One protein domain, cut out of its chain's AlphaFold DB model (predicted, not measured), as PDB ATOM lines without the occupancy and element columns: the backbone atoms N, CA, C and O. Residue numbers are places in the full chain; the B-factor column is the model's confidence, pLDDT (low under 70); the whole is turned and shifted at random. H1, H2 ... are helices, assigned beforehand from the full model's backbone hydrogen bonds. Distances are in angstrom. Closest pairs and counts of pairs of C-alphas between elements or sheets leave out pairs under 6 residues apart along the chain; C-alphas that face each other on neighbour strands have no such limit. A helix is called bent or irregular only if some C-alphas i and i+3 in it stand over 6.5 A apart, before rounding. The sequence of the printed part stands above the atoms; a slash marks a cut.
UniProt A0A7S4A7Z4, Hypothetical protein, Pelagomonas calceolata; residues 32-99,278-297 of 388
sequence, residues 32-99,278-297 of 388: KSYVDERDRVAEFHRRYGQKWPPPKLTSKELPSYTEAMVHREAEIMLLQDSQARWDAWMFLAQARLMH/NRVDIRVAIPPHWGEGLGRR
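What this domain is: This is residues 32 to 99 and 278 to 297 of the 388 residues of the protein "Hypothetical protein" of Pelagomonas calceolata (UniProt A0A7S4A7Z4). Two long helices, H3 and H4, form a helical hairpin, and the short helix H5 bridges from H4 to H1, which lies apart from the hairpin. The small helix H2 is near the last residues of H4, and H6 is near H1. The printed part has 88 residues with six named helices, H1 to H6 in order along the chain, and no named strand: the class is all helix. It is compact, with a radius of gyration of the C-alphas of 12.9 A and spans of 38 by 30 by 21 A.

Where its parts are: H1, residues 37 to 48, begins at C-alpha 37 (9.009, 7.893, -31.285) and is 15.8 A long. H2 is residues 55 to 58. H3, residues 63 to 78, is 23.2 A long, and H4, residues 82 to 97, is 22.1 A long. H5 is residues 279 to 284. H6, residues 288 to 291, ends at C-alpha 291 (14.259, 3.320, -24.596) and is irregular: C-alphas 288 and 291 are 7.3 A apart.

How they stand to each other: H4 is the hub, touching three helices. With residues 85 to 92 alone it touches H3 in the hairpin, at a shallow tilt of 15 degrees, opposite ways; their closest C-alphas, Ile 76 and Arg 85, are 5.7 A apart. With residues 90 to 97 alone it touches H5, about perpendicular at 82 degrees; the closest C-alphas, Gln 94 and Ile 282, are 5.6 A apart. H2 and H4 only just touch, with 3 pairs of C-alphas within 8 A, the closest being Leu 57 and Leu 97 at 6.5 A. H5 also touches residues 40 to 44 of H1, about perpendicular at 80 degrees, with the C-alphas of Phe 44 and Val 284 closest at 5.3 A. H6 is close to but not clearly touching H1. H1, H3, H4 and H5 have every O i to N i+4 pair within hydrogen-bond range; H2 and H6 are too short for such a pair, and the one O i to N i+3 pair of each is not within range.

The domain as a whole: The farthest C-alphas, Leu 62 and Arg 297, are 38.0 A apart. Residues 100 to 277 are not printed, and C-alphas 99 and 278 are 13.0 A apart across the cut. No link printed whole is long. Residues 32 to 38 and 287 to 297 have pLDDT under 70.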
ATOM      1  N   LYS A  32       9.530  17.701 -25.434       43.47
ATOM      2  CA  LYS A  32       8.141  17.689 -25.930       43.47
ATOM      3  C   LYS A  32       7.963  17.834 -27.447       43.47
ATOM      4  O   LYS A  32       6.837  17.762 -27.924       43.47
ATOM      5  N   SER A  33       9.020  18.064 -28.234       42.50
ATOM      6  CA  SER A  33       8.850  18.540 -29.624       42.50
ATOM      7  C   SER A  33       8.750  17.462 -30.720       42.50
ATOM      8  O   SER A  33       8.870  17.801 -31.899       42.50
ATOM      9  N   TYR A  34       8.560  16.189 -30.375       45.94
ATOM     10  CA  TYR A  34       8.152  15.170 -31.345       45.94
ATOM     11  C   TYR A  34       6.918  14.438 -30.843       45.94
ATOM     12  O   TYR A  34       6.830  14.076 -29.675       45.94
ATOM     13  N   VAL A  35       5.972  14.255 -31.761       49.72
ATOM     14  CA  VAL A  35       4.624  13.743 -31.494       49.72
ATOM     15  C   VAL A  35       4.584  12.197 -31.511       49.72
ATOM     16  O   VAL A  35       3.611  11.632 -31.030       49.72
ATOM     17  N   ASP A  36       5.647  11.499 -31.954       66.56
ATOM     18  CA  ASP A  36       5.790  10.028 -31.850       66.56
ATOM     19  C   ASP A  36       7.269   9.563 -31.996       66.56
ATOM     20  O   ASP A  36       8.028  10.085 -32.817       66.56
ATOM     21  N   GLU A  37       7.688   8.553 -31.222       68.75
ATOM     22  CA  GLU A  37       9.009   7.893 -31.285       68.75
ATOM     23  C   GLU A  37       9.217   7.158 -32.620       68.75
ATOM     24  O   GLU A  37      10.333   7.110 -33.147       68.75
ATOM     25  N   ARG A  38       8.139   6.629 -33.214       69.56
ATOM     26  CA  ARG A  38       8.182   5.974 -34.529       69.56
ATOM     27  C   ARG A  38       8.671   6.924 -35.618       69.56
ATOM     28  O   ARG A  38       9.539   6.550 -36.411       69.56
ATOM     29  N   ASP A  39       8.149   8.147 -35.638       72.44
ATOM     30  CA  ASP A  39       8.527   9.169 -36.614       72.44
ATOM     31  C   ASP A  39       9.983   9.592 -36.430       72.44
ATOM     32  O   ASP A  39      10.727   9.726 -37.403       72.44
ATOM     33  N   ARG A  40      10.427   9.722 -35.176       79.62
ATOM     34  CA  ARG A  40      11.825  10.013 -34.847       79.62
ATOM     35  C   ARG A  40      12.768   8.921 -35.364       79.62
ATOM     36  O   ARG A  40      13.789   9.241 -35.971       79.62
ATOM     37  N   VAL A  41      12.429   7.641 -35.174       78.50
ATOM     38  CA  VAL A  41      13.218   6.492 -35.663       78.50
ATOM     39  C   VAL A  41      13.187   6.387 -37.191       78.50
ATOM     40  O   VAL A  41      14.216   6.126 -37.818       78.50
ATOM     41  N   ALA A  42      12.035   6.617 -37.823       80.31
ATOM     42  CA  ALA A  42      11.941   6.674 -39.280       80.31
ATOM     43  C   ALA A  42      12.838   7.788 -39.842       80.31
ATOM     44  O   ALA A  42      13.579   7.580 -40.807       80.31
ATOM     45  N   GLU A  43      12.838   8.945 -39.183       82.94
ATOM     46  CA  GLU A  43      13.683  10.076 -39.532       82.94
ATOM     47  C   GLU A  43      15.172   9.789 -39.285       82.94
ATOM     48  O   GLU A  43      16.011  10.165 -40.109       82.94
ATOM     49  N   PHE A  44      15.510   9.051 -38.221       83.38
ATOM     50  CA  PHE A  44      16.864   8.556 -37.968       83.38
ATOM     51  C   PHE A  44      17.352   7.706 -39.137       83.38
ATOM     52  O   PHE A  44      18.387   8.001 -39.740       83.38
ATOM     53  N   HIS A  45      16.563   6.702 -39.526       86.00
ATOM     54  CA  HIS A  45      16.878   5.835 -40.656       86.00
ATOM     55  C   HIS A  45      17.019   6.618 -41.962       86.00
ATOM     56  O   HIS A  45      17.942   6.357 -42.736       86.00
ATOM     57  N   ARG A  46      16.147   7.606 -42.189       86.81
ATOM     58  CA  ARG A  46      16.172   8.452 -43.385       86.81
ATOM     59  C   ARG A  46      17.421   9.333 -43.452       86.81
ATOM     60  O   ARG A  46      18.021   9.440 -44.522       86.81
ATOM     61  N   ARG A  47      17.809   9.980 -42.345       85.69
ATOM     62  CA  ARG A  47      18.944  10.922 -42.302       85.69
ATOM     63  C   ARG A  47      20.292  10.218 -42.176       85.69
ATOM     64  O   ARG A  47      21.249  10.580 -42.859       85.69
ATOM     65  N   TYR A  48      20.365   9.219 -41.306       84.81
ATOM     66  CA  TYR A  48      21.621   8.677 -40.792       84.81
ATOM     67  C   TYR A  48      21.827   7.188 -41.105       84.81
ATOM     68  O   TYR A  48      22.955   6.692 -41.032       84.81
ATOM     69  N   GLY A  49      20.774   6.490 -41.536       85.00
ATOM     70  CA  GLY A  49      20.774   5.045 -41.753       85.00
ATOM     71  C   GLY A  49      20.416   4.265 -40.485       85.00
ATOM     72  O   GLY A  49      19.929   4.823 -39.514       85.00
ATOM     73  N   GLN A  50      20.638   2.951 -40.496       82.94
ATOM     74  CA  GLN A  50      20.177   2.041 -39.432       82.94
ATOM     75  C   GLN A  50      21.171   1.842 -38.280       82.94
ATOM     76  O   GLN A  50      20.881   1.105 -37.341       82.94
ATOM     77  N   LYS A  51      22.369   2.430 -38.359       83.19
ATOM     78  CA  LYS A  51      23.444   2.187 -37.390       83.19
ATOM     79  C   LYS A  51      23.769   3.449 -36.608       83.19
ATOM     80  O   LYS A  51      23.968   4.506 -37.202       83.19
ATOM     81  N   TRP A  52      23.878   3.284 -35.294       84.25
ATOM     82  CA  TRP A  52      24.509   4.244 -34.402       84.25
ATOM     83  C   TRP A  52      25.940   3.784 -34.062       84.25
ATOM     84  O   TRP A  52      26.131   2.591 -33.815       84.25
ATOM     85  N   PRO A  53      26.932   4.691 -34.050       87.31
ATOM     86  CA  PRO A  53      26.865   6.034 -34.625       87.31
ATOM     87  C   PRO A  53      26.797   5.989 -36.170       87.31
ATOM     88  O   PRO A  53      27.172   4.971 -36.763       87.31
ATOM     89  N   PRO A  54      26.327   7.053 -36.855       86.25
ATOM     90  CA  PRO A  54      26.105   7.032 -38.302       86.25
ATOM     91  C   PRO A  54      27.421   6.831 -39.073       86.25
ATOM     92  O   PRO A  54      28.251   7.746 -39.088       86.25
ATOM     93  N   PRO A  55      27.622   5.705 -39.794       86.00
ATOM     94  CA  PRO A  55      28.927   5.371 -40.377       86.00
ATOM     95  C   PRO A  55      29.461   6.419 -41.360       86.00
ATOM     96  O   PRO A  55      30.665   6.600 -41.499       86.00
ATOM     97  N   LYS A  56      28.564   7.136 -42.051       84.88
ATOM     98  CA  LYS A  56      28.948   8.215 -42.972       84.88
ATOM     99  C   LYS A  56      29.626   9.379 -42.246       84.88
ATOM    100  O   LYS A  56      30.589   9.924 -42.777       84.88
ATOM    101  N   LEU A  57      29.139   9.739 -41.058       82.69
ATOM    102  CA  LEU A  57      29.659  10.863 -40.277       82.69
ATOM    103  C   LEU A  57      30.927  10.464 -39.519       82.69
ATOM    104  O   LEU A  57      31.900  11.212 -39.527       82.69
ATOM    105  N   THR A  58      30.961   9.246 -38.976       81.88
ATOM    106  CA  THR A  58      32.102   8.756 -38.192       81.88
ATOM    107  C   THR A  58      33.254   8.205 -39.030       81.88
ATOM    108  O   THR A  58      34.344   7.991 -38.515       81.88
ATOM    109  N   SER A  59      33.078   8.037 -40.346       78.62
ATOM    110  CA  SER A  59      34.127   7.528 -41.251       78.62
ATOM    111  C   SER A  59      35.430   8.339 -41.268       78.62
ATOM    112  O   SER A  59      36.452   7.837 -41.735       78.62
ATOM    113  N   LYS A  60      35.395   9.590 -40.794       77.88
ATOM    114  CA  LYS A  60      36.547  10.500 -40.723       77.88
ATOM    115  C   LYS A  60      37.083  10.693 -39.301       77.88
ATOM    116  O   LYS A  60      38.034  11.451 -39.132       77.88
ATOM    117  N   GLU A  61      36.474  10.062 -38.298       84.88
ATOM    118  CA  GLU A  61      36.965  10.120 -36.920       84.88
ATOM    119  C   GLU A  61      38.323   9.417 -36.820       84.88
ATOM    120  O   GLU A  61      38.559   8.378 -37.447       84.88
ATOM    121  N   LEU A  62      39.229   9.975 -36.015       84.06
ATOM    122  CA  LEU A  62      40.431   9.244 -35.634       84.06
ATOM    123  C   LEU A  62      40.027   8.031 -34.783       84.06
ATOM    124  O   LEU A  62      39.108   8.149 -33.970       84.06
ATOM    125  N   PRO A  63      40.720   6.882 -34.900       85.38
ATOM    126  CA  PRO A  63      40.421   5.712 -34.078       85.38
ATOM    127  C   PRO A  63      40.387   6.013 -32.573       85.38
ATOM    128  O   PRO A  63      39.502   5.520 -31.881       85.38
ATOM    129  N   SER A  64      41.287   6.877 -32.090       85.12
ATOM    130  CA  SER A  64      41.335   7.306 -30.688       85.12
ATOM    131  C   SER A  64      40.097   8.112 -30.275       85.12
ATOM    132  O   SER A  64      39.561   7.910 -29.190       85.12
ATOM    133  N   TYR A  65      39.578   8.968 -31.161       87.19
ATOM    134  CA  TYR A  65      38.363   9.734 -30.887       87.19
ATOM    135  C   TYR A  65      37.147   8.815 -30.838       87.19
ATOM    136  O   TYR A  65      36.324   8.913 -29.930       87.19
ATOM    137  N   THR A  66      37.062   7.869 -31.778       87.88
ATOM    138  CA  THR A  66      36.021   6.837 -31.777       87.88
ATOM    139  C   THR A  66      36.028   6.049 -30.470       87.88
ATOM    140  O   THR A  66      34.962   5.847 -29.890       87.88
ATOM    141  N   GLU A  67      37.206   5.634 -29.998       87.50
ATOM    142  CA  GLU A  67      37.385   4.926 -28.727       87.50
ATOM    143  C   GLU A  67      36.938   5.779 -27.532       87.50
ATOM    144  O   GLU A  67      36.123   5.321 -26.730       87.50
ATOM    145  N   ALA A  68      37.368   7.044 -27.462       88.88
ATOM    146  CA  ALA A  68      36.957   7.975 -26.412       88.88
ATOM    147  C   ALA A  68      35.432   8.173 -26.374       88.88
ATOM    148  O   ALA A  68      34.816   8.180 -25.306       88.88
ATOM    149  N   MET A  69      34.794   8.291 -27.539       91.69
ATOM    150  CA  MET A  69      33.344   8.432 -27.622       91.69
ATOM    151  C   MET A  69      32.597   7.135 -27.264       91.69
ATOM    152  O   MET A  69      31.511   7.216 -26.701       91.69
ATOM    153  N   VAL A  70      33.145   5.948 -27.566       89.12
ATOM    154  CA  VAL A  70      32.579   4.654 -27.119       89.12
ATOM    155  C   VAL A  70      32.679   4.513 -25.600       89.12
ATOM    156  O   VAL A  70      31.731   4.061 -24.962       89.12
ATOM    157  N   HIS A  71      33.797   4.933 -25.004       87.69
ATOM    158  CA  HIS A  71      33.946   4.945 -23.552       87.69
ATOM    159  C   HIS A  71      32.913   5.866 -22.890       87.69
ATOM    160  O   HIS A  71      32.198   5.439 -21.985       87.69
ATOM    161  N   ARG A  72      32.769   7.098 -23.397       91.81
ATOM    162  CA  ARG A  72      31.759   8.047 -22.912       91.81
ATOM    163  C   ARG A  72      30.340   7.498 -23.055       91.81
ATOM    164  O   ARG A  72      29.527   7.668 -22.154       91.81
ATOM    165  N   GLU A  73      30.035   6.829 -24.163       89.62
ATOM    166  CA  GLU A  73      28.750   6.152 -24.357       89.62
ATOM    167  C   GLU A  73      28.482   5.128 -23.245       89.62
ATOM    168  O   GLU A  73      27.419   5.157 -22.628       89.62
ATOM    169  N   ALA A  74      29.468   4.286 -22.919       86.44
ATOM    170  CA  ALA A  74      29.350   3.323 -21.828       86.44
ATOM    171  C   ALA A  74      29.120   4.004 -20.466       86.44
ATOM    172  O   ALA A  74      28.261   3.559 -19.709       86.44
ATOM    173  N   GLU A  75      29.823   5.101 -20.166       87.25
ATOM    174  CA  GLU A  75      29.627   5.879 -18.931       87.25
ATOM    175  C   GLU A  75      28.223   6.484 -18.840       87.25
ATOM    176  O   GLU A  75      27.575   6.399 -17.796       87.25
ATOM    177  N   ILE A  76      27.716   7.039 -19.945       85.94
ATOM    178  CA  ILE A  76      26.359   7.590 -20.022       85.94
ATOM    179  C   ILE A  76      25.325   6.503 -19.724       85.94
ATOM    180  O   ILE A  76      24.375   6.742 -18.977       85.94
ATOM    181  N   MET A  77      25.519   5.289 -20.242       82.06
ATOM    182  CA  MET A  77      24.599   4.175 -19.997       82.06
ATOM    183  C   MET A  77      24.576   3.706 -18.534       82.06
ATOM    184  O   MET A  77      23.585   3.108 -18.111       82.06
ATOM    185  N   LEU A  78      25.607   4.015 -17.738       84.00
ATOM    186  CA  LEU A  78      25.642   3.719 -16.300       84.00
ATOM    187  C   LEU A  78      24.844   4.726 -15.453       84.00
ATOM    188  O   LEU A  78      24.517   4.424 -14.298       84.00
ATOM    189  N   LEU A  79      24.507   5.900 -16.000       76.75
ATOM    190  CA  LEU A  79      23.735   6.923 -15.294       76.75
ATOM    191  C   LEU A  79      22.325   6.409 -14.967       76.75
ATOM    192  O   LEU A  79      21.557   6.014 -15.846       76.75
ATOM    193  N   GLN A  80      21.991   6.422 -13.673       78.12
ATOM    194  CA  GLN A  80      20.692   5.969 -13.166       78.12
ATOM    195  C   GLN A  80      19.612   7.043 -13.314       78.12
ATOM    196  O   GLN A  80      18.454   6.725 -13.585       78.12
ATOM    197  N   ASP A  81      19.992   8.314 -13.157       77.75
ATOM    198  CA  ASP A  81      19.073   9.425 -13.354       77.75
ATOM    199  C   ASP A  81      18.739   9.584 -14.841       77.75
ATOM    200  O   ASP A  81      19.614   9.737 -15.699       77.75
ATOM    201  N   SER A  82      17.447   9.512 -15.153       71.00
ATOM    202  CA  SER A  82      16.997   9.445 -16.541       71.00
ATOM    203  C   SER A  82      17.157  10.772 -17.290       71.00
ATOM    204  O   SER A  82      17.278  10.747 -18.519       71.00
ATOM    205  N   GLN A  83      17.168  11.899 -16.569       71.00
ATOM    206  CA  GLN A  83      17.353  13.233 -17.132       71.00
ATOM    207  C   GLN A  83      18.841  13.496 -17.382       71.00
ATOM    208  O   GLN A  83      19.215  13.802 -18.507       71.00
ATOM    209  N   ALA A  84      19.707  13.237 -16.402       70.44
ATOM    210  CA  ALA A  84      21.155  13.349 -16.552       70.44
ATOM    211  C   ALA A  84      21.681  12.450 -17.679       70.44
ATOM    212  O   ALA A  84      22.507  12.876 -18.487       70.44
ATOM    213  N   ARG A  85      21.164  11.218 -17.784       78.62
ATOM    214  CA  ARG A  85      21.493  10.323 -18.899       78.62
ATOM    215  C   ARG A  85      21.046  10.888 -20.246       78.62
ATOM    216  O   ARG A  85      21.783  10.778 -21.221       78.62
ATOM    217  N   TRP A  86      19.845  11.466 -20.310       77.69
ATOM    218  CA  TRP A  86      19.336  12.123 -21.515       77.69
ATOM    219  C   TRP A  86      20.222  13.296 -21.930       77.69
ATOM    220  O   TRP A  86      20.689  13.322 -23.064       77.69
ATOM    221  N   ASP A  87      20.513  14.216 -21.014       76.50
ATOM    222  CA  ASP A  87      21.314  15.405 -21.300       76.50
ATOM    223  C   ASP A  87      22.734  15.033 -21.749       76.50
ATOM    224  O   ASP A  87      23.227  15.537 -22.761       76.50
ATOM    225  N   ALA A  88      23.363  14.066 -21.073       84.19
ATOM    226  CA  ALA A  88      24.683  13.577 -21.453       84.19
ATOM    227  C   ALA A  88      24.682  12.899 -22.838       84.19
ATOM    228  O   ALA A  88      25.612  13.091 -23.628       84.19
ATOM    229  N   TRP A  89      23.621  12.158 -23.174       87.06
ATOM    230  CA  TRP A  89      23.463  11.574 -24.506       87.06
ATOM    231  C   TRP A  89      23.281  12.622 -25.593       87.06
ATOM    232  O   TRP A  89      23.863  12.491 -26.669       87.06
ATOM    233  N   MET A  90      22.508  13.676 -25.327       86.56
ATOM    234  CA  MET A  90      22.333  14.772 -26.279       86.56
ATOM    235  C   MET A  90      23.678  15.408 -26.633       86.56
ATOM    236  O   MET A  90      23.942  15.642 -27.813       86.56
ATOM    237  N   PHE A  91      24.572  15.593 -25.657       91.81
ATOM    238  CA  PHE A  91      25.931  16.055 -25.935       91.81
ATOM    239  C   PHE A  91      26.767  15.030 -26.711       91.81
ATOM    240  O   PHE A  91      27.417  15.400 -27.689       91.81
ATOM    241  N   LEU A  92      26.729  13.742 -26.346       92.50
ATOM    242  CA  LEU A  92      27.427  12.692 -27.105       92.50
ATOM    243  C   LEU A  92      26.985  12.682 -28.573       92.50
ATOM    244  O   LEU A  92      27.817  12.668 -29.485       92.50
ATOM    245  N   ALA A  93      25.673  12.707 -28.803       92.00
ATOM    246  CA  ALA A  93      25.111  12.689 -30.135       92.00
ATOM    247  C   ALA A  93      25.498  13.949 -30.912       92.00
ATOM    248  O   ALA A  93      25.964  13.848 -32.043       92.00
ATOM    249  N   GLN A  94      25.399  15.125 -30.290       93.75
ATOM    250  CA  GLN A  94      25.831  16.385 -30.889       93.75
ATOM    251  C   GLN A  94      27.296  16.330 -31.348       93.75
ATOM    252  O   GLN A  94      27.570  16.609 -32.516       93.75
ATOM    253  N   ALA A  95      28.224  15.904 -30.485       94.19
ATOM    254  CA  ALA A  95      29.645  15.815 -30.828       94.19
ATOM    255  C   ALA A  95      29.912  14.893 -32.029       94.19
ATOM    256  O   ALA A  95      30.698  15.247 -32.916       94.19
ATOM    257  N   ARG A  96      29.240  13.734 -32.087       91.62
ATOM    258  CA  ARG A  96      29.394  12.759 -33.182       91.62
ATOM    259  C   ARG A  96      28.708  13.176 -34.487       91.62
ATOM    260  O   ARG A  96      29.135  12.754 -35.560       91.62
ATOM    261  N   LEU A  97      27.649  13.983 -34.423       91.69
ATOM    262  CA  LEU A  97      26.966  14.499 -35.615       91.69
ATOM    263  C   LEU A  97      27.663  15.719 -36.212       91.69
ATOM    264  O   LEU A  97      27.572  15.955 -37.419       91.69
ATOM    265  N   MET A  98      28.334  16.509 -35.374       90.19
ATOM    266  CA  MET A  98      29.004  17.719 -35.821       90.19
ATOM    267  C   MET A  98      30.222  17.404 -36.679       90.19
ATOM    268  O   MET A  98      31.064  16.575 -36.329       90.19
ATOM    269  N   HIS A  99      30.334  18.096 -37.812       85.25
ATOM    270  CA  HIS A  99      31.541  18.044 -38.624       85.25
ATOM    271  C   HIS A  99      32.619  18.960 -38.046       85.25
ATOM    272  O   HIS A  99      32.322  19.921 -37.340       85.25
ATOM    273  N   ASN A 278      20.550  21.813 -35.987       86.81
ATOM    274  CA  ASN A 278      19.856  22.225 -34.783       86.81
ATOM    275  C   ASN A 278      19.547  21.012 -33.897       86.81
ATOM    276  O   ASN A 278      19.850  19.864 -34.220       86.81
ATOM    277  N   ARG A 279      18.919  21.250 -32.752       84.00
ATOM    278  CA  ARG A 279      18.599  20.206 -31.777       84.00
ATOM    279  C   ARG A 279      17.705  19.096 -32.295       84.00
ATOM    280  O   ARG A 279      17.785  17.990 -31.765       84.00
ATOM    281  N   VAL A 280      16.885  19.339 -33.316       82.38
ATOM    282  CA  VAL A 280      16.109  18.281 -33.975       82.38
ATOM    283  C   VAL A 280      17.040  17.248 -34.598       82.38
ATOM    284  O   VAL A 280      16.800  16.057 -34.432       82.38
ATOM    285  N   ASP A 281      18.129  17.674 -35.241       87.56
ATOM    286  CA  ASP A 281      19.112  16.755 -35.823       87.56
ATOM    287  C   ASP A 281      19.709  15.818 -34.768       87.56
ATOM    288  O   ASP A 281      19.898  14.632 -35.046       87.56
ATOM    289  N   ILE A 282      19.943  16.341 -33.560       88.19
ATOM    290  CA  ILE A 282      20.480  15.600 -32.412       88.19
ATOM    291  C   ILE A 282      19.430  14.655 -31.826       88.19
ATOM    292  O   ILE A 282      19.717  13.486 -31.595       88.19
ATOM    293  N   ARG A 283      18.194  15.125 -31.620       81.38
ATOM    294  CA  ARG A 283      17.102  14.292 -31.081       81.38
ATOM    295  C   ARG A 283      16.768  13.138 -32.021       81.38
ATOM    296  O   ARG A 283      16.569  12.009 -31.583       81.38
ATOM    297  N   VAL A 284      16.751  13.398 -33.327       82.75
ATOM    298  CA  VAL A 284      16.575  12.355 -34.344       82.75
ATOM    299  C   VAL A 284      17.687  11.313 -34.244       82.75
ATOM    300  O   VAL A 284      17.416  10.132 -34.401       82.75
ATOM    301  N   ALA A 285      18.915  11.719 -33.926       80.38
ATOM    302  CA  ALA A 285      20.077  10.841 -33.838       80.38
ATOM    303  C   ALA A 285      20.087   9.867 -32.649       80.38
ATOM    304  O   ALA A 285      21.007   9.060 -32.531       80.38
ATOM    305  N   ILE A 286      19.087   9.912 -31.770       75.94
ATOM    306  CA  ILE A 286      18.994   8.987 -30.642       75.94
ATOM    307  C   ILE A 286      18.779   7.551 -31.167       75.94
ATOM    308  O   ILE A 286      17.922   7.333 -32.028       75.94
ATOM    309  N   PRO A 287      19.524   6.540 -30.696       67.06
ATOM    310  CA  PRO A 287      19.376   5.184 -31.198       67.06
ATOM    311  C   PRO A 287      17.959   4.654 -30.961       67.06
ATOM    312  O   PRO A 287      17.365   4.957 -29.927       67.06
ATOM    313  N   PRO A 288      17.414   3.822 -31.862       61.47
ATOM    314  CA  PRO A 288      16.084   3.233 -31.678       61.47
ATOM    315  C   PRO A 288      15.947   2.413 -30.384       61.47
ATOM    316  O   PRO A 288      14.870   2.337 -29.810       61.47
ATOM    317  N   HIS A 289      17.052   1.843 -29.894       58.69
ATOM    318  CA  HIS A 289      17.101   1.059 -28.657       58.69
ATOM    319  C   HIS A 289      17.308   1.910 -27.392       58.69
ATOM    320  O   HIS A 289      17.412   1.364 -26.300       58.69
ATOM    321  N   TRP A 290      17.371   3.244 -27.492       62.91
ATOM    322  CA  TRP A 290      17.608   4.124 -26.340       62.91
ATOM    323  C   TRP A 290      16.560   3.971 -25.224       62.91
ATOM    324  O   TRP A 290      16.867   4.177 -24.054       62.91
ATOM    325  N   GLY A 291      15.322   3.602 -25.567       52.81
ATOM    326  CA  GLY A 291      14.259   3.320 -24.596       52.81
ATOM    327  C   GLY A 291      14.293   1.907 -23.998       52.81
ATOM    328  O   GLY A 291      13.637   1.664 -22.980       52.81
ATOM    329  N   GLU A 292      15.044   0.975 -24.590       46.47
ATOM    330  CA  GLU A 292      15.086  -0.422 -24.161       46.47
ATOM    331  C   GLU A 292      15.828  -0.541 -22.821       46.47
ATOM    332  O   GLU A 292      16.965  -0.106 -22.662       46.47
ATOM    333  N   GLY A 293      15.153  -1.091 -21.808       41.25
ATOM    334  CA  GLY A 293      15.699  -1.232 -20.451       41.25
ATOM    335  C   GLY A 293      15.520  -0.015 -19.535       41.25
ATOM    336  O   GLY A 293      15.823  -0.114 -18.349       41.25
ATOM    337  N   LEU A 294      14.966   1.105 -20.023       40.56
ATOM    338  CA  LEU A 294      14.753   2.304 -19.195       40.56
ATOM    339  C   LEU A 294      13.451   2.303 -18.391       40.56
ATOM    340  O   LEU A 294      13.194   3.255 -17.658       40.56
ATOM    341  N   GLY A 295      12.596   1.288 -18.555       36.34
ATOM    342  CA  GLY A 295      11.266   1.274 -17.935       36.34
ATOM    343  C   GLY A 295      10.424   2.513 -18.278       36.34
ATOM    344  O   GLY A 295       9.489   2.833 -17.544       36.34
ATOM    345  N   ARG A 296      10.765   3.239 -19.357       34.81
ATOM    346  CA  ARG A 296      10.083   4.467 -19.770       34.81
ATOM    347  C   ARG A 296       8.704   4.104 -20.315       34.81
ATOM    348  O   ARG A 296       8.562   3.668 -21.452       34.81
ATOM    349  N   ARG A 297       7.703   4.271 -19.450       32.97
ATOM    350  CA  ARG A 297       6.281   4.325 -19.792       32.97
ATOM    351  C   ARG A 297       6.058   5.549 -20.681       32.97
ATOM    352  O   ARG A 297       6.438   6.653 -20.304       32.97
TER     353      ARG A 297